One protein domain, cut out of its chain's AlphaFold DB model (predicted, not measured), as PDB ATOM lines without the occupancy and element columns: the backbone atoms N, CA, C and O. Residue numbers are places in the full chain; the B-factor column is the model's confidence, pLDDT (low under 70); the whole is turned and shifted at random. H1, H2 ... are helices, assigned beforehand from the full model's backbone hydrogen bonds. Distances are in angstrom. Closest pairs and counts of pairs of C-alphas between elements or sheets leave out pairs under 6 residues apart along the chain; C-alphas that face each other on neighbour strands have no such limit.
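Overview. This is residues 853 to 1024 of the 1025 residues of the protein "Exocyst complex component 6" of Hondaea fermentalgiana (UniProt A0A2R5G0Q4). Four helices, H1, H3, H4 and H6, lie side by side as an up-and-down bundle, in which each runs against the one before it in the chain. H9 and H10 fold into a helical hairpin at one end of the bundle, with the short H7 and H8 near that end too, while the four-residue H2 sits at the far end, in the turn from H1 to H3. The printed part has 172 residues with ten named helices, H1 to H10 in order, and no named strand; the class is all helix. It is compact, with a radius of gyration of the C-alphas of 17.3 A and spans of 54 by 37 by 30 A.

Along the chain. After residues 853 to 868, which hold no named element, H1 covers residues 869 to 882, 19.3 A long, from C-alpha 869 at (38.125, 12.483, -16.653). H2 is residues 887 to 890. H3, the longest helix, takes residues 893 to 916 over 34.3 A, and H4 residues 925 to 944 over 29.4 A. H5 is residues 949 to 952, H6 residues 954 to 964 over 15.2 A, H7 residues 969 to 972 and H8 residues 974 to 980. H9, residues 986 to 997, is 16.4 A long. H10, residues 1015 to 1023, ends with C-alpha 1023 at (12.668, -10.941, -22.665).

Arrangement. H1 touches residues 934 to 941 of H4, closest at the C-alphas of Val 871 and Asp 934, 6.5 A, the same way at a shallow tilt of 4 degrees. H2 touches H1 only at the corner, the C-alphas of Leu 882 and Leu 888 being closest at 6.5 A. H3 and H4 are close but not clearly touching, opposite ways at 3 degrees, their closest C-alphas those of Leu 904 and Leu 938, 7.8 A. H5 touches H3, closest at the C-alphas of Ile 905 and Val 952, 6.0 A. H6 touches H4, opposite ways at a shallow tilt of 29 degrees; the C-alphas of Lys 932 and Val 960 are closest, 6.5 A. H7 and H8 only just touch, only at the corner, with 3 pairs of C-alphas within 8 A; the closest are those of Phe 971 and Arg 977, 5.2 A. H9 touches H3 at a steep tilt of 52 degrees, with the C-alphas of Thr 916 and Ala 992 closest at 4.5 A. H9 and H10 form a hairpin, opposite ways at a shallow tilt of 34 degrees, only just short of steep; the C-alphas of Lys 990 and Leu 1022 are closest, 5.9 A. In H1, H3, H6 and H10 every O i to N i+4 pair is within hydrogen-bond range, against 15 of 16 in H4, 2 of 3 in H8 and 7 of 8 in H9; H2, H5 and H7 are too short for such a pair.

Size, cuts and confidence. The two C-alphas farthest apart are those of Leu 890 and Thr 1016, 54.6 A. The printed part has no cut. The link from H9 to H10, residues 998 to 1014, is long. The mean pLDDT of the printed part is 76.9, and 35 residues are under 70, among them 882 to 891 and 997 to 1012.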
ATOM      1  N   GLY A 853      31.760  10.640 -11.258       77.56
ATOM      2  CA  GLY A 853      31.485   9.884 -12.497       77.56
ATOM      3  C   GLY A 853      29.998   9.930 -12.857       77.56
ATOM      4  O   GLY A 853      29.653   9.843 -14.038       77.56
ATOM      5  N   ALA A 854      29.102  10.118 -11.952       75.81
ATOM      6  CA  ALA A 854      27.644  10.118 -12.224       75.81
ATOM      7  C   ALA A 854      27.232  11.392 -12.967       75.81
ATOM      8  O   ALA A 854      26.260  11.373 -13.724       75.81
ATOM      9  N   VAL A 855      28.021  12.457 -12.870       74.62
ATOM     10  CA  VAL A 855      27.671  13.763 -13.471       74.62
ATOM     11  C   VAL A 855      28.368  13.898 -14.829       74.62
ATOM     12  O   VAL A 855      28.115  14.858 -15.561       74.62
ATOM     13  N   ASP A 856      29.112  12.926 -15.203       76.19
ATOM     14  CA  ASP A 856      29.859  13.007 -16.471       76.19
ATOM     15  C   ASP A 856      28.920  12.685 -17.644       76.19
ATOM     16  O   ASP A 856      27.791  12.229 -17.449       76.19
ATOM     17  N   ASN A 857      29.353  13.185 -18.876       79.25
ATOM     18  CA  ASN A 857      28.524  13.031 -20.091       79.25
ATOM     19  C   ASN A 857      28.567  11.586 -20.621       79.25
ATOM     20  O   ASN A 857      29.542  11.164 -21.247       79.25
ATOM     21  N   TRP A 858      27.438  10.779 -20.368       81.44
ATOM     22  CA  TRP A 858      27.387   9.351 -20.763       81.44
ATOM     23  C   TRP A 858      26.631   9.205 -22.091       81.44
ATOM     24  O   TRP A 858      26.474   8.090 -22.594       81.44
ATOM     25  N   THR A 859      26.359  10.373 -22.771       77.69
ATOM     26  CA  THR A 859      25.782  10.355 -24.133       77.69
ATOM     27  C   THR A 859      26.503  11.392 -25.002       77.69
ATOM     28  O   THR A 859      25.935  12.430 -25.351       77.69
ATOM     29  N   PRO A 860      27.708  11.162 -25.266       77.56
ATOM     30  CA  PRO A 860      28.454  12.146 -26.068       77.56
ATOM     31  C   PRO A 860      27.982  12.170 -27.528       77.56
ATOM     32  O   PRO A 860      27.461  11.177 -28.042       77.56
ATOM     33  N   GLN A 861      28.028  13.357 -28.129       74.00
ATOM     34  CA  GLN A 861      27.513  13.515 -29.514       74.00
ATOM     35  C   GLN A 861      28.663  13.417 -30.522       74.00
ATOM     36  O   GLN A 861      28.431  13.080 -31.684       74.00
ATOM     37  N   GLU A 862      29.967  13.441 -29.951       74.94
ATOM     38  CA  GLU A 862      31.163  13.241 -30.802       74.94
ATOM     39  C   GLU A 862      31.991  12.061 -30.279       74.94
ATOM     40  O   GLU A 862      31.847  11.639 -29.130       74.94
ATOM     41  N   VAL A 863      32.760  11.507 -31.287       76.56
ATOM     42  CA  VAL A 863      33.584  10.347 -30.881       76.56
ATOM     43  C   VAL A 863      34.663  10.827 -29.891       76.56
ATOM     44  O   VAL A 863      35.478  11.696 -30.208       76.56
ATOM     45  N   PRO A 864      34.525  10.301 -28.704       79.81
ATOM     46  CA  PRO A 864      35.498  10.685 -27.669       79.81
ATOM     47  C   PRO A 864      36.892  10.102 -27.951       79.81
ATOM     48  O   PRO A 864      37.022   8.977 -28.438       79.81
ATOM     49  N   ARG A 865      38.017  10.917 -27.820       82.19
ATOM     50  CA  ARG A 865      39.410  10.477 -28.089       82.19
ATOM     51  C   ARG A 865      40.161  10.264 -26.773       82.19
ATOM     52  O   ARG A 865      41.190   9.585 -26.757       82.19
ATOM     53  N   GLU A 866      39.453  10.665 -25.703       82.19
ATOM     54  CA  GLU A 866      40.143  10.499 -24.407       82.19
ATOM     55  C   GLU A 866      39.232   9.749 -23.426       82.19
ATOM     56  O   GLU A 866      38.015   9.684 -23.609       82.19
ATOM     57  N   PRO A 867      39.905   9.062 -22.435       86.94
ATOM     58  CA  PRO A 867      39.109   8.372 -21.409       86.94
ATOM     59  C   PRO A 867      38.335   9.360 -20.524       86.94
ATOM     60  O   PRO A 867      38.546  10.574 -20.600       86.94
ATOM     61  N   HIS A 868      37.370   8.792 -19.718       88.75
ATOM     62  CA  HIS A 868      36.616   9.677 -18.801       88.75
ATOM     63  C   HIS A 868      37.542  10.344 -17.777       88.75
ATOM     64  O   HIS A 868      38.517   9.749 -17.315       88.75
ATOM     65  N   VAL A 869      37.258  11.626 -17.495       86.94
ATOM     66  CA  VAL A 869      38.125  12.483 -16.653       86.94
ATOM     67  C   VAL A 869      38.205  11.894 -15.236       86.94
ATOM     68  O   VAL A 869      39.275  11.913 -14.623       86.94
ATOM     69  N   PHE A 870      37.112  11.373 -14.735       87.81
ATOM     70  CA  PHE A 870      37.162  10.848 -13.351       87.81
ATOM     71  C   PHE A 870      38.014   9.575 -13.278       87.81
ATOM     72  O   PHE A 870      38.650   9.322 -12.253       87.81
ATOM     73  N   VAL A 871      38.008   8.694 -14.296       87.81
ATOM     74  CA  VAL A 871      38.873   7.489 -14.306       87.81
ATOM     75  C   VAL A 871      40.332   7.913 -14.520       87.81
ATOM     76  O   VAL A 871      41.231   7.356 -13.885       87.81
ATOM     77  N   SER A 872      40.515   8.944 -15.376       88.38
ATOM     78  CA  SER A 872      41.891   9.455 -15.571       88.38
ATOM     79  C   SER A 872      42.419  10.081 -14.276       88.38
ATOM     80  O   SER A 872      43.587   9.885 -13.934       88.38
ATOM     81  N   ASP A 873      41.549  10.828 -13.525       88.31
ATOM     82  CA  ASP A 873      41.950  11.439 -12.240       88.31
ATOM     83  C   ASP A 873      42.241  10.357 -11.190       88.31
ATOM     84  O   ASP A 873      43.184  10.502 -10.410       88.31
ATOM     85  N   ALA A 874      41.414   9.276 -11.185       88.06
ATOM     86  CA  ALA A 874      41.669   8.160 -10.238       88.06
ATOM     87  C   ALA A 874      42.977   7.435 -10.577       88.06
ATOM     88  O   ALA A 874      43.739   7.091  -9.670       88.06
ATOM     89  N   VAL A 875      43.236   7.239 -11.831       87.25
ATOM     90  CA  VAL A 875      44.482   6.552 -12.248       87.25
ATOM     91  C   VAL A 875      45.680   7.467 -11.958       87.25
ATOM     92  O   VAL A 875      46.725   6.987 -11.511       87.25
ATOM     93  N   GLN A 876      45.526   8.783 -12.231       87.56
ATOM     94  CA  GLN A 876      46.624   9.720 -11.917       87.56
ATOM     95  C   GLN A 876      46.894   9.734 -10.405       87.56
ATOM     96  O   GLN A 876      48.054   9.789  -9.992       87.56
ATOM     97  N   TYR A 877      45.866   9.770  -9.627       86.12
ATOM     98  CA  TYR A 877      46.036   9.678  -8.166       86.12
ATOM     99  C   TYR A 877      46.777   8.397  -7.767       86.12
ATOM    100  O   TYR A 877      47.713   8.456  -6.966       86.12
ATOM    101  N   LEU A 878      46.345   7.203  -8.293       82.81
ATOM    102  CA  LEU A 878      46.997   5.920  -7.930       82.81
ATOM    103  C   LEU A 878      48.436   5.883  -8.449       82.81
ATOM    104  O   LEU A 878      49.310   5.315  -7.791       82.81
ATOM    105  N   GLU A 879      48.676   6.515  -9.639       81.38
ATOM    106  CA  GLU A 879      50.061   6.557 -10.169       81.38
ATOM    107  C   GLU A 879      50.952   7.406  -9.256       81.38
ATOM    108  O   GLU A 879      52.113   7.053  -9.040       81.38
ATOM    109  N   VAL A 880      50.379   8.512  -8.696       81.81
ATOM    110  CA  VAL A 880      51.142   9.342  -7.740       81.81
ATOM    111  C   VAL A 880      51.311   8.582  -6.417       81.81
ATOM    112  O   VAL A 880      52.384   8.636  -5.811       81.81
ATOM    113  N   MET A 881      50.321   7.831  -6.065       74.81
ATOM    114  CA  MET A 881      50.414   7.072  -4.801       74.81
ATOM    115  C   MET A 881      51.308   5.837  -4.973       74.81
ATOM    116  O   MET A 881      51.973   5.426  -4.020       74.81
ATOM    117  N   LEU A 882      51.454   5.285  -6.216       68.69
ATOM    118  CA  LEU A 882      52.221   4.056  -6.515       68.69
ATOM    119  C   LEU A 882      53.623   4.423  -6.993       68.69
ATOM    120  O   LEU A 882      54.449   3.536  -7.218       68.69
ATOM    121  N   ALA A 883      53.857   5.793  -7.146       67.75
ATOM    122  CA  ALA A 883      55.214   6.214  -7.527       67.75
ATOM    123  C   ALA A 883      56.234   5.808  -6.450       67.75
ATOM    124  O   ALA A 883      55.880   5.589  -5.289       67.75
ATOM    125  N   PRO A 884      57.436   5.405  -6.954       56.41
ATOM    126  CA  PRO A 884      58.513   4.955  -6.056       56.41
ATOM    127  C   PRO A 884      58.787   5.977  -4.940       56.41
ATOM    128  O   PRO A 884      59.281   5.596  -3.876       56.41
ATOM    129  N   THR A 885      58.328   7.150  -5.052       54.97
ATOM    130  CA  THR A 885      58.572   8.224  -4.057       54.97
ATOM    131  C   THR A 885      57.344   8.416  -3.164       54.97
ATOM    132  O   THR A 885      57.358   9.271  -2.275       54.97
ATOM    133  N   SER A 886      56.385   7.573  -3.194       67.75
ATOM    134  CA  SER A 886      55.093   7.810  -2.511       67.75
ATOM    135  C   SER A 886      55.003   6.950  -1.247       67.75
ATOM    136  O   SER A 886      55.943   6.230  -0.904       67.75
ATOM    137  N   CYS A 887      53.917   7.110  -0.443       64.69
ATOM    138  CA  CYS A 887      53.658   6.660   0.937       64.69
ATOM    139  C   CYS A 887      53.384   5.150   0.983       64.69
ATOM    140  O   CYS A 887      53.582   4.521   2.025       64.69
ATOM    141  N   LEU A 888      53.127   4.445  -0.144       64.81
ATOM    142  CA  LEU A 888      52.779   3.006  -0.129       64.81
ATOM    143  C   LEU A 888      54.044   2.144  -0.142       64.81
ATOM    144  O   LEU A 888      53.974   0.945   0.134       64.81
ATOM    145  N   ARG A 889      55.240   2.827  -0.429       67.75
ATOM    146  CA  ARG A 889      56.515   2.088  -0.281       67.75
ATOM    147  C   ARG A 889      56.785   1.736   1.188       67.75
ATOM    148  O   ARG A 889      57.508   0.776   1.466       67.75
ATOM    149  N   LEU A 890      56.133   2.469   1.955       66.00
ATOM    150  CA  LEU A 890      56.456   2.318   3.394       66.00
ATOM    151  C   LEU A 890      55.725   1.118   3.994       66.00
ATOM    152  O   LEU A 890      56.074   0.672   5.090       66.00
ATOM    153  N   LEU A 891      54.765   0.485   3.201       68.81
ATOM    154  CA  LEU A 891      54.050  -0.708   3.703       68.81
ATOM    155  C   LEU A 891      54.782  -1.992   3.294       68.81
ATOM    156  O   LEU A 891      55.568  -2.000   2.343       68.81
ATOM    157  N   PRO A 892      54.627  -3.081   4.039       70.69
ATOM    158  CA  PRO A 892      55.171  -4.390   3.647       70.69
ATOM    159  C   PRO A 892      54.600  -4.866   2.302       70.69
ATOM    160  O   PRO A 892      53.512  -4.452   1.893       70.69
ATOM    161  N   ASP A 893      55.458  -5.654   1.539       69.12
ATOM    162  CA  ASP A 893      55.165  -6.033   0.135       69.12
ATOM    163  C   ASP A 893      53.790  -6.705   0.023       69.12
ATOM    164  O   ASP A 893      53.057  -6.443  -0.933       69.12
ATOM    165  N   ALA A 894      53.418  -7.405   1.039       70.31
ATOM    166  CA  ALA A 894      52.122  -8.124   0.997       70.31
ATOM    167  C   ALA A 894      50.946  -7.146   1.143       70.31
ATOM    168  O   ALA A 894      49.945  -7.282   0.435       70.31
ATOM    169  N   GLN A 895      51.104  -6.153   1.950       71.06
ATOM    170  CA  GLN A 895      50.010  -5.178   2.175       71.06
ATOM    171  C   GLN A 895      49.947  -4.147   1.039       71.06
ATOM    172  O   GLN A 895      48.862  -3.660   0.713       71.06
ATOM    173  N   ARG A 896      51.033  -3.854   0.509       75.44
ATOM    174  CA  ARG A 896      51.056  -2.986  -0.684       75.44
ATOM    175  C   ARG A 896      50.298  -3.624  -1.855       75.44
ATOM    176  O   ARG A 896      49.535  -2.936  -2.537       75.44
ATOM    177  N   GLN A 897      50.535  -4.913  -2.003       77.56
ATOM    178  CA  GLN A 897      49.852  -5.620  -3.109       77.56
ATOM    179  C   GLN A 897      48.338  -5.684  -2.862       77.56
ATOM    180  O   GLN A 897      47.557  -5.524  -3.802       77.56
ATOM    181  N   VAL A 898      48.010  -5.807  -1.594       81.56
ATOM    182  CA  VAL A 898      46.575  -5.867  -1.244       81.56
ATOM    183  C   VAL A 898      45.938  -4.483  -1.454       81.56
ATOM    184  O   VAL A 898      44.810  -4.395  -1.945       81.56
ATOM    185  N   ALA A 899      46.599  -3.450  -1.036       78.69
ATOM    186  CA  ALA A 899      46.056  -2.087  -1.223       78.69
ATOM    187  C   ALA A 899      45.918  -1.741  -2.711       78.69
ATOM    188  O   ALA A 899      44.901  -1.171  -3.114       78.69
ATOM    189  N   GLN A 900      46.975  -2.128  -3.495       78.69
ATOM    190  CA  GLN A 900      46.914  -1.887  -4.957       78.69
ATOM    191  C   GLN A 900      45.807  -2.715  -5.617       78.69
ATOM    192  O   GLN A 900      45.080  -2.196  -6.467       78.69
ATOM    193  N   PHE A 901      45.685  -3.970  -5.143       82.88
ATOM    194  CA  PHE A 901      44.633  -4.852  -5.696       82.88
ATOM    195  C   PHE A 901      43.246  -4.324  -5.320       82.88
ATOM    196  O   PHE A 901      42.356  -4.284  -6.171       82.88
ATOM    197  N   THR A 902      43.056  -3.865  -4.117       84.25
ATOM    198  CA  THR A 902      41.741  -3.394  -3.630       84.25
ATOM    199  C   THR A 902      41.361  -2.088  -4.344       84.25
ATOM    200  O   THR A 902      40.193  -1.899  -4.689       84.25
ATOM    201  N   ALA A 903      42.289  -1.189  -4.591       85.06
ATOM    202  CA  ALA A 903      41.995   0.093  -5.267       85.06
ATOM    203  C   ALA A 903      41.585  -0.135  -6.730       85.06
ATOM    204  O   ALA A 903      40.623   0.478  -7.199       85.06
ATOM    205  N   LEU A 904      42.317  -1.079  -7.429       85.62
ATOM    206  CA  LEU A 904      42.005  -1.354  -8.853       85.62
ATOM    207  C   LEU A 904      40.646  -2.044  -8.993       85.62
ATOM    208  O   LEU A 904      39.880  -1.707  -9.897       85.62
ATOM    209  N   ILE A 905      40.367  -2.913  -8.092       86.50
ATOM    210  CA  ILE A 905      39.060  -3.608  -8.162       86.50
ATOM    211  C   ILE A 905      37.937  -2.609  -7.866       86.50
ATOM    212  O   ILE A 905      36.886  -2.660  -8.511       86.50
ATOM    213  N   ARG A 906      38.207  -1.773  -6.922       89.19
ATOM    214  CA  ARG A 906      37.138  -0.817  -6.574       89.19
ATOM    215  C   ARG A 906      36.851   0.131  -7.749       89.19
ATOM    216  O   ARG A 906      35.691   0.455  -8.008       89.19
ATOM    217  N   ILE A 907      37.916   0.597  -8.431       88.62
ATOM    218  CA  ILE A 907      37.702   1.463  -9.614       88.62
ATOM    219  C   ILE A 907      36.912   0.701 -10.688       88.62
ATOM    220  O   ILE A 907      35.979   1.256 -11.272       88.62
ATOM    221  N   ALA A 908      37.316  -0.553 -10.945       87.69
ATOM    222  CA  ALA A 908      36.604  -1.370 -11.950       87.69
ATOM    223  C   ALA A 908      35.145  -1.609 -11.541       87.69
ATOM    224  O   ALA A 908      34.247  -1.498 -12.377       87.69
ATOM    225  N   ASP A 909      34.907  -1.885 -10.271       88.06
ATOM    226  CA  ASP A 909      33.527  -2.125  -9.802       88.06
ATOM    227  C   ASP A 909      32.707  -0.830  -9.879       88.06
ATOM    228  O   ASP A 909      31.514  -0.878 -10.188       88.06
ATOM    229  N   SER A 910      33.385   0.268  -9.603       87.56
ATOM    230  CA  SER A 910      32.640   1.543  -9.642       87.56
ATOM    231  C   SER A 910      32.203   1.868 -11.077       87.56
ATOM    232  O   SER A 910      31.089   2.356 -11.281       87.56
ATOM    233  N   VAL A 911      33.101   1.622 -12.031       87.19
ATOM    234  CA  VAL A 911      32.723   1.864 -13.439       87.19
ATOM    235  C   VAL A 911      31.601   0.897 -13.843       87.19
ATOM    236  O   VAL A 911      30.664   1.299 -14.537       87.19
ATOM    237  N   LEU A 912      31.710  -0.294 -13.379       87.19
ATOM    238  CA  LEU A 912      30.659  -1.285 -13.681       87.19
ATOM    239  C   LEU A 912      29.334  -0.880 -13.021       87.19
ATOM    240  O   LEU A 912      28.274  -1.036 -13.630       87.19
ATOM    241  N   GLU A 913      29.383  -0.346 -11.761       87.56
ATOM    242  CA  GLU A 913      28.149   0.109 -11.083       87.56
ATOM    243  C   GLU A 913      27.534   1.296 -11.835       87.56
ATOM    244  O   GLU A 913      26.308   1.420 -11.884       87.56
ATOM    245  N   LEU A 914      28.364   2.119 -12.396       85.56
ATOM    246  CA  LEU A 914      27.834   3.256 -13.176       85.56
ATOM    247  C   LEU A 914      27.176   2.782 -14.472       85.56
ATOM    248  O   LEU A 914      26.195   3.382 -14.915       85.56
ATOM    249  N   LEU A 915      27.628   1.613 -15.023       82.50
ATOM    250  CA  LEU A 915      27.013   1.076 -16.255       82.50
ATOM    251  C   LEU A 915      25.731   0.305 -15.934       82.50
ATOM    252  O   LEU A 915      24.805   0.288 -16.747       82.50
ATOM    253  N   THR A 916      25.645  -0.228 -14.768       84.19
ATOM    254  CA  THR A 916      24.494  -1.104 -14.449       84.19
ATOM    255  C   THR A 916      23.598  -0.415 -13.418       84.19
ATOM    256  O   THR A 916      22.430  -0.786 -13.277       84.19
ATOM    257  N   GLY A 917      24.079   0.569 -12.760       81.94
ATOM    258  CA  GLY A 917      23.361   1.186 -11.625       81.94
ATOM    259  C   GLY A 917      22.317   2.191 -12.126       81.94
ATOM    260  O   GLY A 917      22.109   2.360 -13.330       81.94
ATOM    261  N   ASP A 918      21.561   2.885 -11.205       75.00
ATOM    262  CA  ASP A 918      20.453   3.818 -11.544       75.00
ATOM    263  C   ASP A 918      20.970   5.260 -11.603       75.00
ATOM    264  O   ASP A 918      20.215   6.169 -11.953       75.00
ATOM    265  N   GLU A 919      22.258   5.404 -11.331       76.12
ATOM    266  CA  GLU A 919      22.819   6.770 -11.229       76.12
ATOM    267  C   GLU A 919      22.974   7.401 -12.617       76.12
ATOM    268  O   GLU A 919      22.800   8.614 -12.760       76.12
ATOM    269  N   VAL A 920      23.145   6.629 -13.583       79.50
ATOM    270  CA  VAL A 920      23.248   7.141 -14.966       79.50
ATOM    271  C   VAL A 920      21.972   6.741 -15.722       79.50
ATOM    272  O   VAL A 920      21.568   5.576 -15.729       79.50
ATOM    273  N   GLU A 921      21.314   7.784 -16.311       75.56
ATOM    274  CA  GLU A 921      19.961   7.590 -16.885       75.56
ATOM    275  C   GLU A 921      20.043   6.932 -18.267       75.56
ATOM    276  O   GLU A 921      19.219   6.072 -18.585       75.56
ATOM    277  N   ALA A 922      21.161   7.256 -18.998       76.12
ATOM    278  CA  ALA A 922      21.191   6.648 -20.349       76.12
ATOM    279  C   ALA A 922      22.642   6.543 -20.833       76.12
ATOM    280  O   ALA A 922      23.477   7.403 -20.541       76.12
ATOM    281  N   ILE A 923      22.861   5.394 -21.710       81.94
ATOM    282  CA  ILE A 923      24.233   5.164 -22.213       81.94
ATOM    283  C   ILE A 923      24.145   4.953 -23.733       81.94
ATOM    284  O   ILE A 923      23.216   4.317 -24.237       81.94
ATOM    285  N   ASN A 924      25.122   5.674 -24.541       82.12
ATOM    286  CA  ASN A 924      25.188   5.468 -26.006       82.12
ATOM    287  C   ASN A 924      26.444   4.684 -26.409       82.12
ATOM    288  O   ASN A 924      27.279   4.348 -25.566       82.12
ATOM    289  N   ALA A 925      26.439   4.211 -27.726       78.81
ATOM    290  CA  ALA A 925      27.557   3.383 -28.255       78.81
ATOM    291  C   ALA A 925      28.889   4.130 -28.150       78.81
ATOM    292  O   ALA A 925      29.930   3.501 -27.945       78.81
ATOM    293  N   LEU A 926      28.873   5.440 -28.185       79.19
ATOM    294  CA  LEU A 926      30.103   6.262 -28.090       79.19
ATOM    295  C   LEU A 926      30.619   6.307 -26.649       79.19
ATOM    296  O   LEU A 926      31.832   6.327 -26.434       79.19
ATOM    297  N   SER A 927      29.760   6.295 -25.672       79.56
ATOM    298  CA  SER A 927      30.161   6.261 -24.240       79.56
ATOM    299  C   SER A 927      30.742   4.891 -23.870       79.56
ATOM    300  O   SER A 927      31.631   4.812 -23.020       79.56
ATOM    301  N   VAL A 928      30.194   3.825 -24.575       84.69
ATOM    302  CA  VAL A 928      30.759   2.474 -24.351       84.69
ATOM    303  C   VAL A 928      32.174   2.411 -24.943       84.69
ATOM    304  O   VAL A 928      33.052   1.768 -24.362       84.69
ATOM    305  N   HIS A 929      32.329   3.138 -26.122       83.88
ATOM    306  CA  HIS A 929      33.692   3.236 -26.687       83.88
ATOM    307  C   HIS A 929      34.619   4.025 -25.755       83.88
ATOM    308  O   HIS A 929      35.781   3.649 -25.587       83.88
ATOM    309  N   GLN A 930      34.103   5.077 -25.124       86.69
ATOM    310  CA  GLN A 930      34.917   5.856 -24.165       86.69
ATOM    311  C   GLN A 930      35.247   5.019 -22.923       86.69
ATOM    312  O   GLN A 930      36.339   5.153 -22.365       86.69
ATOM    313  N   THR A 931      34.371   4.104 -22.495       86.62
ATOM    314  CA  THR A 931      34.625   3.185 -21.365       86.62
ATOM    315  C   THR A 931      35.701   2.160 -21.750       86.62
ATOM    316  O   THR A 931      36.446   1.698 -20.883       86.62
ATOM    317  N   LYS A 932      35.773   1.814 -23.005       87.75
ATOM    318  CA  LYS A 932      36.872   0.936 -23.462       87.75
ATOM    319  C   LYS A 932      38.227   1.644 -23.340       87.75
ATOM    320  O   LYS A 932      39.220   1.008 -22.982       87.75
ATOM    321  N   LEU A 933      38.206   2.928 -23.751       88.75
ATOM    322  CA  LEU A 933      39.457   3.693 -23.542       88.75
ATOM    323  C   LEU A 933      39.826   3.743 -22.057       88.75
ATOM    324  O   LEU A 933      41.012   3.702 -21.721       88.75
ATOM    325  N   ASP A 934      38.793   3.832 -21.138       89.56
ATOM    326  CA  ASP A 934      39.036   3.776 -19.679       89.56
ATOM    327  C   ASP A 934      39.605   2.414 -19.265       89.56
ATOM    328  O   ASP A 934      40.514   2.358 -18.435       89.56
ATOM    329  N   LEU A 935      39.122   1.306 -19.883       89.62
ATOM    330  CA  LEU A 935      39.628  -0.048 -19.573       89.62
ATOM    331  C   LEU A 935      41.088  -0.196 -20.023       89.62
ATOM    332  O   LEU A 935      41.889  -0.804 -19.310       89.62
ATOM    333  N   ASP A 936      41.449   0.414 -21.186       88.38
ATOM    334  CA  ASP A 936      42.846   0.316 -21.667       88.38
ATOM    335  C   ASP A 936      43.792   1.079 -20.734       88.38
ATOM    336  O   ASP A 936      44.916   0.628 -20.502       88.38
ATOM    337  N   LEU A 937      43.266   2.209 -20.226       89.06
ATOM    338  CA  LEU A 937      44.092   2.960 -19.259       89.06
ATOM    339  C   LEU A 937      44.285   2.154 -17.966       89.06
ATOM    340  O   LEU A 937      45.387   2.144 -17.412       89.06
ATOM    341  N   LEU A 938      43.314   1.459 -17.493       87.56
ATOM    342  CA  LEU A 938      43.425   0.633 -16.269       87.56
ATOM    343  C   LEU A 938      44.321  -0.584 -16.508       87.56
ATOM    344  O   LEU A 938      45.066  -0.980 -15.609       87.56
ATOM    345  N   LYS A 939      44.296  -1.123 -17.750       86.81
ATOM    346  CA  LYS A 939      45.182  -2.268 -18.072       86.81
ATOM    347  C   LYS A 939      46.644  -1.813 -18.122       86.81
ATOM    348  O   LYS A 939      47.531  -2.562 -17.706       86.81
ATOM    349  N   ASP A 940      46.757  -0.600 -18.658       86.81
ATOM    350  CA  ASP A 940      48.125  -0.056 -18.692       86.81
ATOM    351  C   ASP A 940      48.651   0.173 -17.264       86.81
ATOM    352  O   ASP A 940      49.816  -0.115 -16.987       86.81
ATOM    353  N   LEU A 941      47.850   0.644 -16.411       84.00
ATOM    354  CA  LEU A 941      48.259   0.826 -15.006       84.00
ATOM    355  C   LEU A 941      48.507  -0.520 -14.318       84.00
ATOM    356  O   LEU A 941      49.451  -0.641 -13.533       84.00
ATOM    357  N   ALA A 942      47.676  -1.492 -14.555       84.00
ATOM    358  CA  ALA A 942      47.815  -2.829 -13.937       84.00
ATOM    359  C   ALA A 942      49.117  -3.504 -14.388       84.00
ATOM    360  O   ALA A 942      49.709  -4.270 -13.625       84.00
ATOM    361  N   SER A 943      49.583  -3.242 -15.702       82.31
ATOM    362  CA  SER A 943      50.850  -3.831 -16.184       82.31
ATOM    363  C   SER A 943      52.053  -3.247 -15.441       82.31
ATOM    364  O   SER A 943      53.088  -3.906 -15.336       82.31
ATOM    365  N   LYS A 944      51.789  -2.086 -14.869       78.19
ATOM    366  CA  LYS A 944      52.891  -1.426 -14.125       78.19
ATOM    367  C   LYS A 944      52.858  -1.813 -12.645       78.19
ATOM    368  O   LYS A 944      53.835  -1.580 -11.928       78.19
ATOM    369  N   THR A 945      51.922  -2.622 -12.223       73.50
ATOM    370  CA  THR A 945      51.830  -3.045 -10.810       73.50
ATOM    371  C   THR A 945      52.058  -4.557 -10.710       73.50
ATOM    372  O   THR A 945      52.058  -5.267 -11.717       73.50
ATOM    373  N   ASP A 946      52.493  -5.134  -9.511       68.75
ATOM    374  CA  ASP A 946      52.790  -6.574  -9.290       68.75
ATOM    375  C   ASP A 946      51.504  -7.355  -9.009       68.75
ATOM    376  O   ASP A 946      51.559  -8.492  -8.535       68.75
ATOM    377  N   VAL A 947      50.290  -6.875  -9.468       70.75
ATOM    378  CA  VAL A 947      49.006  -7.533  -9.163       70.75
ATOM    379  C   VAL A 947      48.512  -8.237 -10.439       70.75
ATOM    380  O   VAL A 947      48.826  -7.823 -11.557       70.75
ATOM    381  N   PRO A 948      47.926  -9.446 -10.260       74.50
ATOM    382  CA  PRO A 948      47.384 -10.134 -11.441       74.50
ATOM    383  C   PRO A 948      46.255  -9.326 -12.104       74.50
ATOM    384  O   PRO A 948      45.130  -9.278 -11.600       74.50
ATOM    385  N   ALA A 949      46.611  -8.464 -13.037       65.06
ATOM    386  CA  ALA A 949      45.760  -7.441 -13.691       65.06
ATOM    387  C   ALA A 949      44.694  -8.115 -14.564       65.06
ATOM    388  O   ALA A 949      43.592  -7.580 -14.710       65.06
ATOM    389  N   GLN A 950      44.880  -9.347 -14.979       68.75
ATOM    390  CA  GLN A 950      43.969 -10.006 -15.943       68.75
ATOM    391  C   GLN A 950      42.745 -10.587 -15.221       68.75
ATOM    392  O   GLN A 950      41.638 -10.541 -15.762       68.75
ATOM    393  N   GLU A 951      42.878 -10.847 -14.013       74.06
ATOM    394  CA  GLU A 951      41.739 -11.456 -13.281       74.06
ATOM    395  C   GLU A 951      40.866 -10.371 -12.638       74.06
ATOM    396  O   GLU A 951      39.644 -10.522 -12.585       74.06
ATOM    397  N   VAL A 952      41.432  -9.216 -12.370       77.88
ATOM    398  CA  VAL A 952      40.715  -8.177 -11.597       77.88
ATOM    399  C   VAL A 952      39.788  -7.397 -12.537       77.88
ATOM    400  O   VAL A 952      38.675  -7.040 -12.142       77.88
ATOM    401  N   LEU A 953      40.126  -7.273 -13.848       84.62
ATOM    402  CA  LEU A 953      39.360  -6.400 -14.765       84.62
ATOM    403  C   LEU A 953      38.524  -7.253 -15.717       84.62
ATOM    404  O   LEU A 953      37.883  -6.720 -16.625       84.62
ATOM    405  N   LEU A 954      38.476  -8.493 -15.466       85.69
ATOM    406  CA  LEU A 954      37.861  -9.446 -16.412       85.69
ATOM    407  C   LEU A 954      36.350  -9.187 -16.517       85.69
ATOM    408  O   LEU A 954      35.798  -9.213 -17.619       85.69
ATOM    409  N   THR A 955      35.745  -8.927 -15.378       85.06
ATOM    410  CA  THR A 955      34.286  -8.702 -15.418       85.06
ATOM    411  C   THR A 955      33.958  -7.439 -16.228       85.06
ATOM    412  O   THR A 955      33.010  -7.445 -17.016       85.06
ATOM    413  N   LEU A 956      34.676  -6.373 -15.999       86.06
ATOM    414  CA  LEU A 956      34.454  -5.130 -16.766       86.06
ATOM    415  C   LEU A 956      34.829  -5.318 -18.242       86.06
ATOM    416  O   LEU A 956      34.131  -4.806 -19.120       86.06
ATOM    417  N   GLU A 957      35.839  -6.093 -18.465       87.12
ATOM    418  CA  GLU A 957      36.264  -6.384 -19.857       87.12
ATOM    419  C   GLU A 957      35.196  -7.181 -20.609       87.12
ATOM    420  O   GLU A 957      34.905  -6.871 -21.766       87.12
ATOM    421  N   GLN A 958      34.711  -8.181 -19.998       88.19
ATOM    422  CA  GLN A 958      33.678  -9.010 -20.655       88.19
ATOM    423  C   GLN A 958      32.403  -8.185 -20.891       88.19
ATOM    424  O   GLN A 958      31.742  -8.359 -21.916       88.19
ATOM    425  N   MET A 959      32.070  -7.235 -19.974       85.31
ATOM    426  CA  MET A 959      30.876  -6.371 -20.148       85.31
ATOM    427  C   MET A 959      31.094  -5.389 -21.301       85.31
ATOM    428  O   MET A 959      30.201  -5.220 -22.134       85.31
ATOM    429  N   VAL A 960      32.218  -4.739 -21.408       85.44
ATOM    430  CA  VAL A 960      32.505  -3.780 -22.496       85.44
ATOM    431  C   VAL A 960      32.611  -4.528 -23.833       85.44
ATOM    432  O   VAL A 960      32.124  -4.034 -24.852       85.44
ATOM    433  N   ASP A 961      33.215  -5.730 -23.834       85.19
ATOM    434  CA  ASP A 961      33.317  -6.539 -25.070       85.19
ATOM    435  C   ASP A 961      31.932  -6.964 -25.572       85.19
ATOM    436  O   ASP A 961      31.701  -6.983 -26.783       85.19
ATOM    437  N   LEU A 962      31.043  -7.247 -24.604       83.12
ATOM    438  CA  LEU A 962      29.679  -7.646 -25.015       83.12
ATOM    439  C   LEU A 962      28.915  -6.445 -25.582       83.12
ATOM    440  O   LEU A 962      28.227  -6.581 -26.597       83.12
ATOM    441  N   LEU A 963      29.095  -5.261 -25.024       78.81
ATOM    442  CA  LEU A 963      28.341  -4.073 -25.477       78.81
ATOM    443  C   LEU A 963      28.915  -3.540 -26.790       78.81
ATOM    444  O   LEU A 963      28.195  -2.900 -27.560       78.81
ATOM    445  N   ARG A 964      30.170  -4.008 -27.232       79.81
ATOM    446  CA  ARG A 964      30.803  -3.543 -28.488       79.81
ATOM    447  C   ARG A 964      30.679  -4.617 -29.568       79.81
ATOM    448  O   ARG A 964      30.842  -4.317 -30.753       79.81
ATOM    449  N   SER A 965      30.418  -5.955 -29.223       77.62
ATOM    450  CA  SER A 965      30.501  -7.137 -30.110       77.62
ATOM    451  C   SER A 965      29.427  -7.068 -31.199       77.62
ATOM    452  O   SER A 965      29.614  -7.630 -32.280       77.62
ATOM    453  N   GLY A 966      28.448  -5.934 -31.031       67.81
ATOM    454  CA  GLY A 966      27.476  -5.759 -32.137       67.81
ATOM    455  C   GLY A 966      26.593  -6.993 -32.330       67.81
ATOM    456  O   GLY A 966      25.673  -6.960 -33.151       67.81
ATOM    457  N   ASN A 967      26.751  -8.103 -31.495       71.69
ATOM    458  CA  ASN A 967      26.002  -9.370 -31.626       71.69
ATOM    459  C   ASN A 967      25.694  -9.924 -30.226       71.69
ATOM    460  O   ASN A 967      26.506 -10.631 -29.626       71.69
ATOM    461  N   LEU A 968      24.463  -9.658 -29.789       74.31
ATOM    462  CA  LEU A 968      24.060 -10.041 -28.413       74.31
ATOM    463  C   LEU A 968      23.593 -11.497 -28.381       74.31
ATOM    464  O   LEU A 968      23.394 -12.057 -27.300       74.31
ATOM    465  N   GLN A 969      23.536 -12.227 -29.560       68.94
ATOM    466  CA  GLN A 969      23.096 -13.637 -29.664       68.94
ATOM    467  C   GLN A 969      24.160 -14.593 -29.116       68.94
ATOM    468  O   GLN A 969      23.822 -15.673 -28.629       68.94
ATOM    469  N   GLU A 970      25.400 -14.062 -29.063       72.44
ATOM    470  CA  GLU A 970      26.527 -14.850 -28.514       72.44
ATOM    471  C   GLU A 970      26.403 -15.017 -26.994       72.44
ATOM    472  O   GLU A 970      26.832 -16.038 -26.452       72.44
ATOM    473  N   PHE A 971      25.704 -14.132 -26.382       76.25
ATOM    474  CA  PHE A 971      25.496 -14.209 -24.918       76.25
ATOM    475  C   PHE A 971      24.296 -15.096 -24.585       76.25
ATOM    476  O   PHE A 971      24.270 -15.720 -23.521       76.25
ATOM    477  N   LEU A 972      23.325 -15.261 -25.420       71.69
ATOM    478  CA  LEU A 972      22.106 -16.067 -25.163       71.69
ATOM    479  C   LEU A 972      22.390 -17.554 -25.360       71.69
ATOM    480  O   LEU A 972      21.688 -18.392 -24.789       71.69
ATOM    481  N   ARG A 973      23.629 -17.859 -25.989       77.56
ATOM    482  CA  ARG A 973      24.009 -19.280 -26.140       77.56
ATOM    483  C   ARG A 973      24.884 -19.727 -24.958       77.56
ATOM    484  O   ARG A 973      25.899 -19.101 -24.641       77.56
ATOM    485  N   PRO A 974      24.437 -20.832 -24.248       72.75
ATOM    486  CA  PRO A 974      25.095 -21.298 -23.013       72.75
ATOM    487  C   PRO A 974      26.539 -21.753 -23.277       72.75
ATOM    488  O   PRO A 974      27.396 -21.585 -22.406       72.75
ATOM    489  N   GLU A 975      26.963 -22.242 -24.494       73.44
ATOM    490  CA  GLU A 975      28.322 -22.727 -24.839       73.44
ATOM    491  C   GLU A 975      29.289 -21.555 -25.037       73.44
ATOM    492  O   GLU A 975      30.434 -21.624 -24.582       73.44
ATOM    493  N   THR A 976      28.907 -20.464 -25.656       74.56
ATOM    494  CA  THR A 976      29.745 -19.269 -25.920       74.56
ATOM    495  C   THR A 976      29.733 -18.327 -24.710       74.56
ATOM    496  O   THR A 976      30.730 -17.649 -24.453       74.56
ATOM    497  N   ARG A 977      28.693 -18.428 -23.865       77.56
ATOM    498  CA  ARG A 977      28.620 -17.628 -22.621       77.56
ATOM    499  C   ARG A 977      29.585 -18.169 -21.559       77.56
ATOM    500  O   ARG A 977      30.248 -17.385 -20.877       77.56
ATOM    501  N   GLY A 978      29.672 -19.513 -21.419       72.31
ATOM    502  CA  GLY A 978      30.578 -20.168 -20.448       72.31
ATOM    503  C   GLY A 978      32.051 -19.989 -20.823       72.31
ATOM    504  O   GLY A 978      32.899 -19.884 -19.935       72.31
ATOM    505  N   LYS A 979      32.347 -19.694 -22.174       76.19
ATOM    506  CA  LYS A 979      33.750 -19.605 -22.654       76.19
ATOM    507  C   LYS A 979      34.191 -18.144 -22.766       76.19
ATOM    508  O   LYS A 979      35.304 -17.810 -22.355       76.19
ATOM    509  N   ARG A 980      33.377 -17.140 -23.054       75.25
ATOM    510  CA  ARG A 980      33.847 -15.763 -23.366       75.25
ATOM    511  C   ARG A 980      33.237 -14.771 -22.372       75.25
ATOM    512  O   ARG A 980      33.850 -13.743 -22.079       75.25
ATOM    513  N   TYR A 981      32.037 -15.132 -21.717       81.75
ATOM    514  CA  TYR A 981      31.403 -14.159 -20.798       81.75
ATOM    515  C   TYR A 981      31.013 -14.851 -19.491       81.75
ATOM    516  O   TYR A 981      29.966 -14.557 -18.911       81.75
ATOM    517  N   ALA A 982      31.856 -15.595 -18.915       79.88
ATOM    518  CA  ALA A 982      31.593 -16.450 -17.729       79.88
ATOM    519  C   ALA A 982      31.363 -15.591 -16.482       79.88
ATOM    520  O   ALA A 982      30.616 -15.998 -15.590       79.88
ATOM    521  N   CYS A 983      31.772 -14.343 -16.468       78.62
ATOM    522  CA  CYS A 983      31.757 -13.523 -15.234       78.62
ATOM    523  C   CYS A 983      30.554 -12.576 -15.247       78.62
ATOM    524  O   CYS A 983      30.283 -11.913 -14.245       78.62
ATOM    525  N   LEU A 984      29.710 -12.689 -16.380       81.56
ATOM    526  CA  LEU A 984      28.588 -11.736 -16.505       81.56
ATOM    527  C   LEU A 984      27.278 -12.457 -16.174       81.56
ATOM    528  O   LEU A 984      26.993 -13.537 -16.696       81.56
ATOM    529  N   GLY A 985      26.522 -11.917 -15.165       81.44
ATOM    530  CA  GLY A 985      25.178 -12.432 -14.809       81.44
ATOM    531  C   GLY A 985      24.082 -11.775 -15.666       81.44
ATOM    532  O   GLY A 985      24.282 -10.719 -16.268       81.44
ATOM    533  N   PHE A 986      22.912 -12.521 -15.848       79.69
ATOM    534  CA  PHE A 986      21.793 -12.042 -16.700       79.69
ATOM    535  C   PHE A 986      21.191 -10.757 -16.122       79.69
ATOM    536  O   PHE A 986      20.848  -9.847 -16.881       79.69
ATOM    537  N   LYS A 987      21.187 -10.561 -14.833       81.25
ATOM    538  CA  LYS A 987      20.615  -9.351 -14.191       81.25
ATOM    539  C   LYS A 987      21.505  -8.127 -14.446       81.25
ATOM    540  O   LYS A 987      20.988  -7.043 -14.722       81.25
ATOM    541  N   MET A 988      22.725  -8.314 -14.334       81.75
ATOM    542  CA  MET A 988      23.681  -7.203 -14.540       81.75
ATOM    543  C   MET A 988      23.668  -6.730 -16.002       81.75
ATOM    544  O   MET A 988      23.662  -5.523 -16.253       81.75
ATOM    545  N   VAL A 989      23.570  -7.621 -16.966       83.38
ATOM    546  CA  VAL A 989      23.601  -7.287 -18.412       83.38
ATOM    547  C   VAL A 989      22.268  -6.645 -18.812       83.38
ATOM    548  O   VAL A 989      22.258  -5.689 -19.591       83.38
ATOM    549  N   LYS A 990      21.183  -7.138 -18.238       81.88
ATOM    550  CA  LYS A 990      19.861  -6.553 -18.555       81.88
ATOM    551  C   LYS A 990      19.787  -5.099 -18.069       81.88
ATOM    552  O   LYS A 990      19.235  -4.246 -18.768       81.88
ATOM    553  N   SER A 991      20.310  -4.845 -16.918       83.25
ATOM    554  CA  SER A 991      20.321  -3.468 -16.381       83.25
ATOM    555  C   SER A 991      21.138  -2.523 -17.271       83.25
ATOM    556  O   SER A 991      20.731  -1.379 -17.483       83.25
ATOM    557  N   ALA A 992      22.206  -2.989 -17.747       81.44
ATOM    558  CA  ALA A 992      23.046  -2.135 -18.622       81.44
ATOM    559  C   ALA A 992      22.385  -1.936 -19.990       81.44
ATOM    560  O   ALA A 992      22.437  -0.833 -20.541       81.44
ATOM    561  N   LEU A 993      21.705  -2.973 -20.569       80.56
ATOM    562  CA  LEU A 993      21.102  -2.906 -21.918       80.56
ATOM    563  C   LEU A 993      19.835  -2.045 -21.894       80.56
ATOM    564  O   LEU A 993      19.513  -1.400 -22.894       80.56
ATOM    565  N   ARG A 994      19.035  -1.975 -20.721       78.19
ATOM    566  CA  ARG A 994      17.840  -1.110 -20.598       78.19
ATOM    567  C   ARG A 994      18.225   0.363 -20.745       78.19
ATOM    568  O   ARG A 994      17.474   1.137 -21.342       78.19
ATOM    569  N   LYS A 995      19.366   0.683 -20.343       78.69
ATOM    570  CA  LYS A 995      19.855   2.081 -20.434       78.69
ATOM    571  C   LYS A 995      20.389   2.383 -21.838       78.69
ATOM    572  O   LYS A 995      20.276   3.518 -22.304       78.69
ATOM    573  N   TYR A 996      20.987   1.422 -22.516       76.88
ATOM    574  CA  TYR A 996      21.515   1.556 -23.891       76.88
ATOM    575  C   TYR A 996      20.384   1.768 -24.898       76.88
ATOM    576  O   TYR A 996      20.550   2.528 -25.855       76.88
ATOM    577  N   GLU A 997      19.147   1.213 -24.624       64.69
ATOM    578  CA  GLU A 997      17.963   1.228 -25.506       64.69
ATOM    579  C   GLU A 997      17.319   2.618 -25.529       64.69
ATOM    580  O   GLU A 997      16.791   3.032 -26.562       64.69
ATOM    581  N   GLN A 998      17.581   3.504 -24.544       56.22
ATOM    582  CA  GLN A 998      16.903   4.810 -24.390       56.22
ATOM    583  C   GLN A 998      17.565   5.865 -25.279       56.22
ATOM    584  O   GLN A 998      16.890   6.791 -25.736       56.22
ATOM    585  N   LEU A 999      18.592   5.619 -26.243       56.03
ATOM    586  CA  LEU A 999      19.155   6.763 -27.001       56.03
ATOM    587  C   LEU A 999      19.850   6.234 -28.255       56.03
ATOM    588  O   LEU A 999      20.646   6.946 -28.870       56.03
ATOM    589  N   ALA A1000      19.383   5.292 -29.090       51.47
ATOM    590  CA  ALA A1000      19.920   4.696 -30.333       51.47
ATOM    591  C   ALA A1000      20.074   5.774 -31.414       51.47
ATOM    592  O   ALA A1000      20.654   5.511 -32.470       51.47
ATOM    593  N   THR A1001      20.277   7.172 -31.041       52.75
ATOM    594  CA  THR A1001      20.521   7.887 -32.317       52.75
ATOM    595  C   THR A1001      21.735   8.806 -32.161       52.75
ATOM    596  O   THR A1001      21.734   9.739 -31.354       52.75
ATOM    597  N   ALA A1002      22.989   8.287 -32.241       51.09
ATOM    598  CA  ALA A1002      24.091   9.284 -32.313       51.09
ATOM    599  C   ALA A1002      24.656   9.327 -33.739       51.09
ATOM    600  O   ALA A1002      24.706   8.313 -34.439       51.09
ATOM    601  N   ARG A1003      24.665  10.504 -34.446       51.47
ATOM    602  CA  ARG A1003      25.169  10.876 -35.786       51.47
ATOM    603  C   ARG A1003      26.700  10.801 -35.833       51.47
ATOM    604  O   ARG A1003      27.395  11.347 -34.974       51.47
ATOM    605  N   LEU A1004      27.187   9.709 -36.430       53.03
ATOM    606  CA  LEU A1004      28.632   9.443 -36.625       53.03
ATOM    607  C   LEU A1004      29.175  10.316 -37.760       53.03
ATOM    608  O   LEU A1004      28.462  10.645 -38.710       53.03
ATOM    609  N   SER A1005      30.141  11.273 -37.599       53.50
ATOM    610  CA  SER A1005      30.873  11.956 -38.690       53.50
ATOM    611  C   SER A1005      31.571  10.946 -39.613       53.50
ATOM    612  O   SER A1005      31.900   9.829 -39.207       53.50
ATOM    613  N   ARG A1006      31.351  11.026 -40.884       43.12
ATOM    614  CA  ARG A1006      31.726  10.309 -42.117       43.12
ATOM    615  C   ARG A1006      33.127   9.695 -42.009       43.12
ATOM    616  O   ARG A1006      34.103  10.377 -41.692       43.12
ATOM    617  N   GLY A1007      33.156   8.334 -41.568       51.94
ATOM    618  CA  GLY A1007      34.305   7.435 -41.832       51.94
ATOM    619  C   GLY A1007      34.767   6.743 -40.546       51.94
ATOM    620  O   GLY A1007      35.620   5.855 -40.606       51.94
ATOM    621  N   ASP A1008      34.019   6.677 -39.317       48.94
ATOM    622  CA  ASP A1008      34.386   5.790 -38.182       48.94
ATOM    623  C   ASP A1008      33.181   4.923 -37.798       48.94
ATOM    624  O   ASP A1008      32.055   5.409 -37.671       48.94
ATOM    625  N   LYS A1009      33.109   3.563 -38.286       58.06
ATOM    626  CA  LYS A1009      31.967   2.661 -37.978       58.06
ATOM    627  C   LYS A1009      32.122   2.074 -36.570       58.06
ATOM    628  O   LYS A1009      33.122   1.427 -36.253       58.06
ATOM    629  N   ILE A1010      31.636   2.707 -35.505       63.34
ATOM    630  CA  ILE A1010      31.607   2.043 -34.181       63.34
ATOM    631  C   ILE A1010      30.394   1.097 -34.131       63.34
ATOM    632  O   ILE A1010      29.291   1.448 -34.558       63.34
ATOM    633  N   PRO A1011      30.661  -0.224 -33.906       65.25
ATOM    634  CA  PRO A1011      29.611  -1.253 -33.875       65.25
ATOM    635  C   PRO A1011      28.518  -0.920 -32.845       65.25
ATOM    636  O   PRO A1011      28.811  -0.507 -31.719       65.25
ATOM    637  N   THR A1012      27.163  -0.736 -33.355       67.25
ATOM    638  CA  THR A1012      26.007  -0.448 -32.471       67.25
ATOM    639  C   THR A1012      25.130  -1.697 -32.348       67.25
ATOM    640  O   THR A1012      25.213  -2.616 -33.165       67.25
ATOM    641  N   LEU A1013      24.530  -1.794 -31.242       73.19
ATOM    642  CA  LEU A1013      23.686  -2.981 -31.004       73.19
ATOM    643  C   LEU A1013      22.310  -2.764 -31.643       73.19
ATOM    644  O   LEU A1013      21.774  -1.653 -31.645       73.19
ATOM    645  N   LYS A1014      21.918  -3.913 -32.347       71.44
ATOM    646  CA  LYS A1014      20.573  -3.823 -32.962       71.44
ATOM    647  C   LYS A1014      19.482  -3.863 -31.881       71.44
ATOM    648  O   LYS A1014      19.601  -4.573 -30.880       71.44
ATOM    649  N   GLN A1015      18.444  -3.009 -32.019       68.50
ATOM    650  CA  GLN A1015      17.345  -2.901 -31.033       68.50
ATOM    651  C   GLN A1015      16.570  -4.224 -30.924       68.50
ATOM    652  O   GLN A1015      16.101  -4.573 -29.839       68.50
ATOM    653  N   THR A1016      16.533  -5.068 -31.987       69.50
ATOM    654  CA  THR A1016      15.834  -6.376 -31.972       69.50
ATOM    655  C   THR A1016      16.575  -7.384 -31.088       69.50
ATOM    656  O   THR A1016      15.933  -8.163 -30.381       69.50
ATOM    657  N   ASP A1017      17.840  -7.312 -31.060       72.69
ATOM    658  CA  ASP A1017      18.692  -8.217 -30.250       72.69
ATOM    659  C   ASP A1017      18.686  -7.800 -28.773       72.69
ATOM    660  O   ASP A1017      18.750  -8.662 -27.894       72.69
ATOM    661  N   ILE A1018      18.531  -6.581 -28.496       74.25
ATOM    662  CA  ILE A1018      18.448  -6.081 -27.103       74.25
ATOM    663  C   ILE A1018      17.109  -6.504 -26.492       74.25
ATOM    664  O   ILE A1018      17.073  -6.938 -25.339       74.25
ATOM    665  N   ASN A1019      15.988  -6.409 -27.280       75.00
ATOM    666  CA  ASN A1019      14.650  -6.799 -26.777       75.00
ATOM    667  C   ASN A1019      14.569  -8.305 -26.512       75.00
ATOM    668  O   ASN A1019      13.881  -8.723 -25.578       75.00
ATOM    669  N   LYS A1020      15.341  -9.102 -27.255       75.50
ATOM    670  CA  LYS A1020      15.375 -10.571 -27.051       75.50
ATOM    671  C   LYS A1020      16.099 -10.936 -25.751       75.50
ATOM    672  O   LYS A1020      15.665 -11.848 -25.044       75.50
ATOM    673  N   VAL A1021      17.084 -10.312 -25.449       74.12
ATOM    674  CA  VAL A1021      17.841 -10.579 -24.206       74.12
ATOM    675  C   VAL A1021      17.061 -10.029 -23.006       74.12
ATOM    676  O   VAL A1021      17.048 -10.654 -21.943       74.12
ATOM    677  N   LEU A1022      16.306  -8.906 -23.135       75.06
ATOM    678  CA  LEU A1022      15.501  -8.367 -22.014       75.06
ATOM    679  C   LEU A1022      14.290  -9.262 -21.749       75.06
ATOM    680  O   LEU A1022      13.816  -9.327 -20.613       75.06
ATOM    681  N   ALA A1023      13.849 -10.056 -22.766       71.38
ATOM    682  CA  ALA A1023      12.668 -10.941 -22.665       71.38
ATOM    683  C   ALA A1023      13.071 -12.335 -22.173       71.38
ATOM    684  O   ALA A1023      12.208 -13.117 -21.769       71.38
ATOM    685  N   SER A1024      14.356 -12.595 -22.107       65.75
ATOM    686  CA  SER A1024      14.885 -13.923 -21.722       65.75
ATOM    687  C   SER A1024      15.060 -14.018 -20.201       65.75
ATOM    688  O   SER A1024      15.268 -13.014 -19.517       65.75
TER     689      SER A1024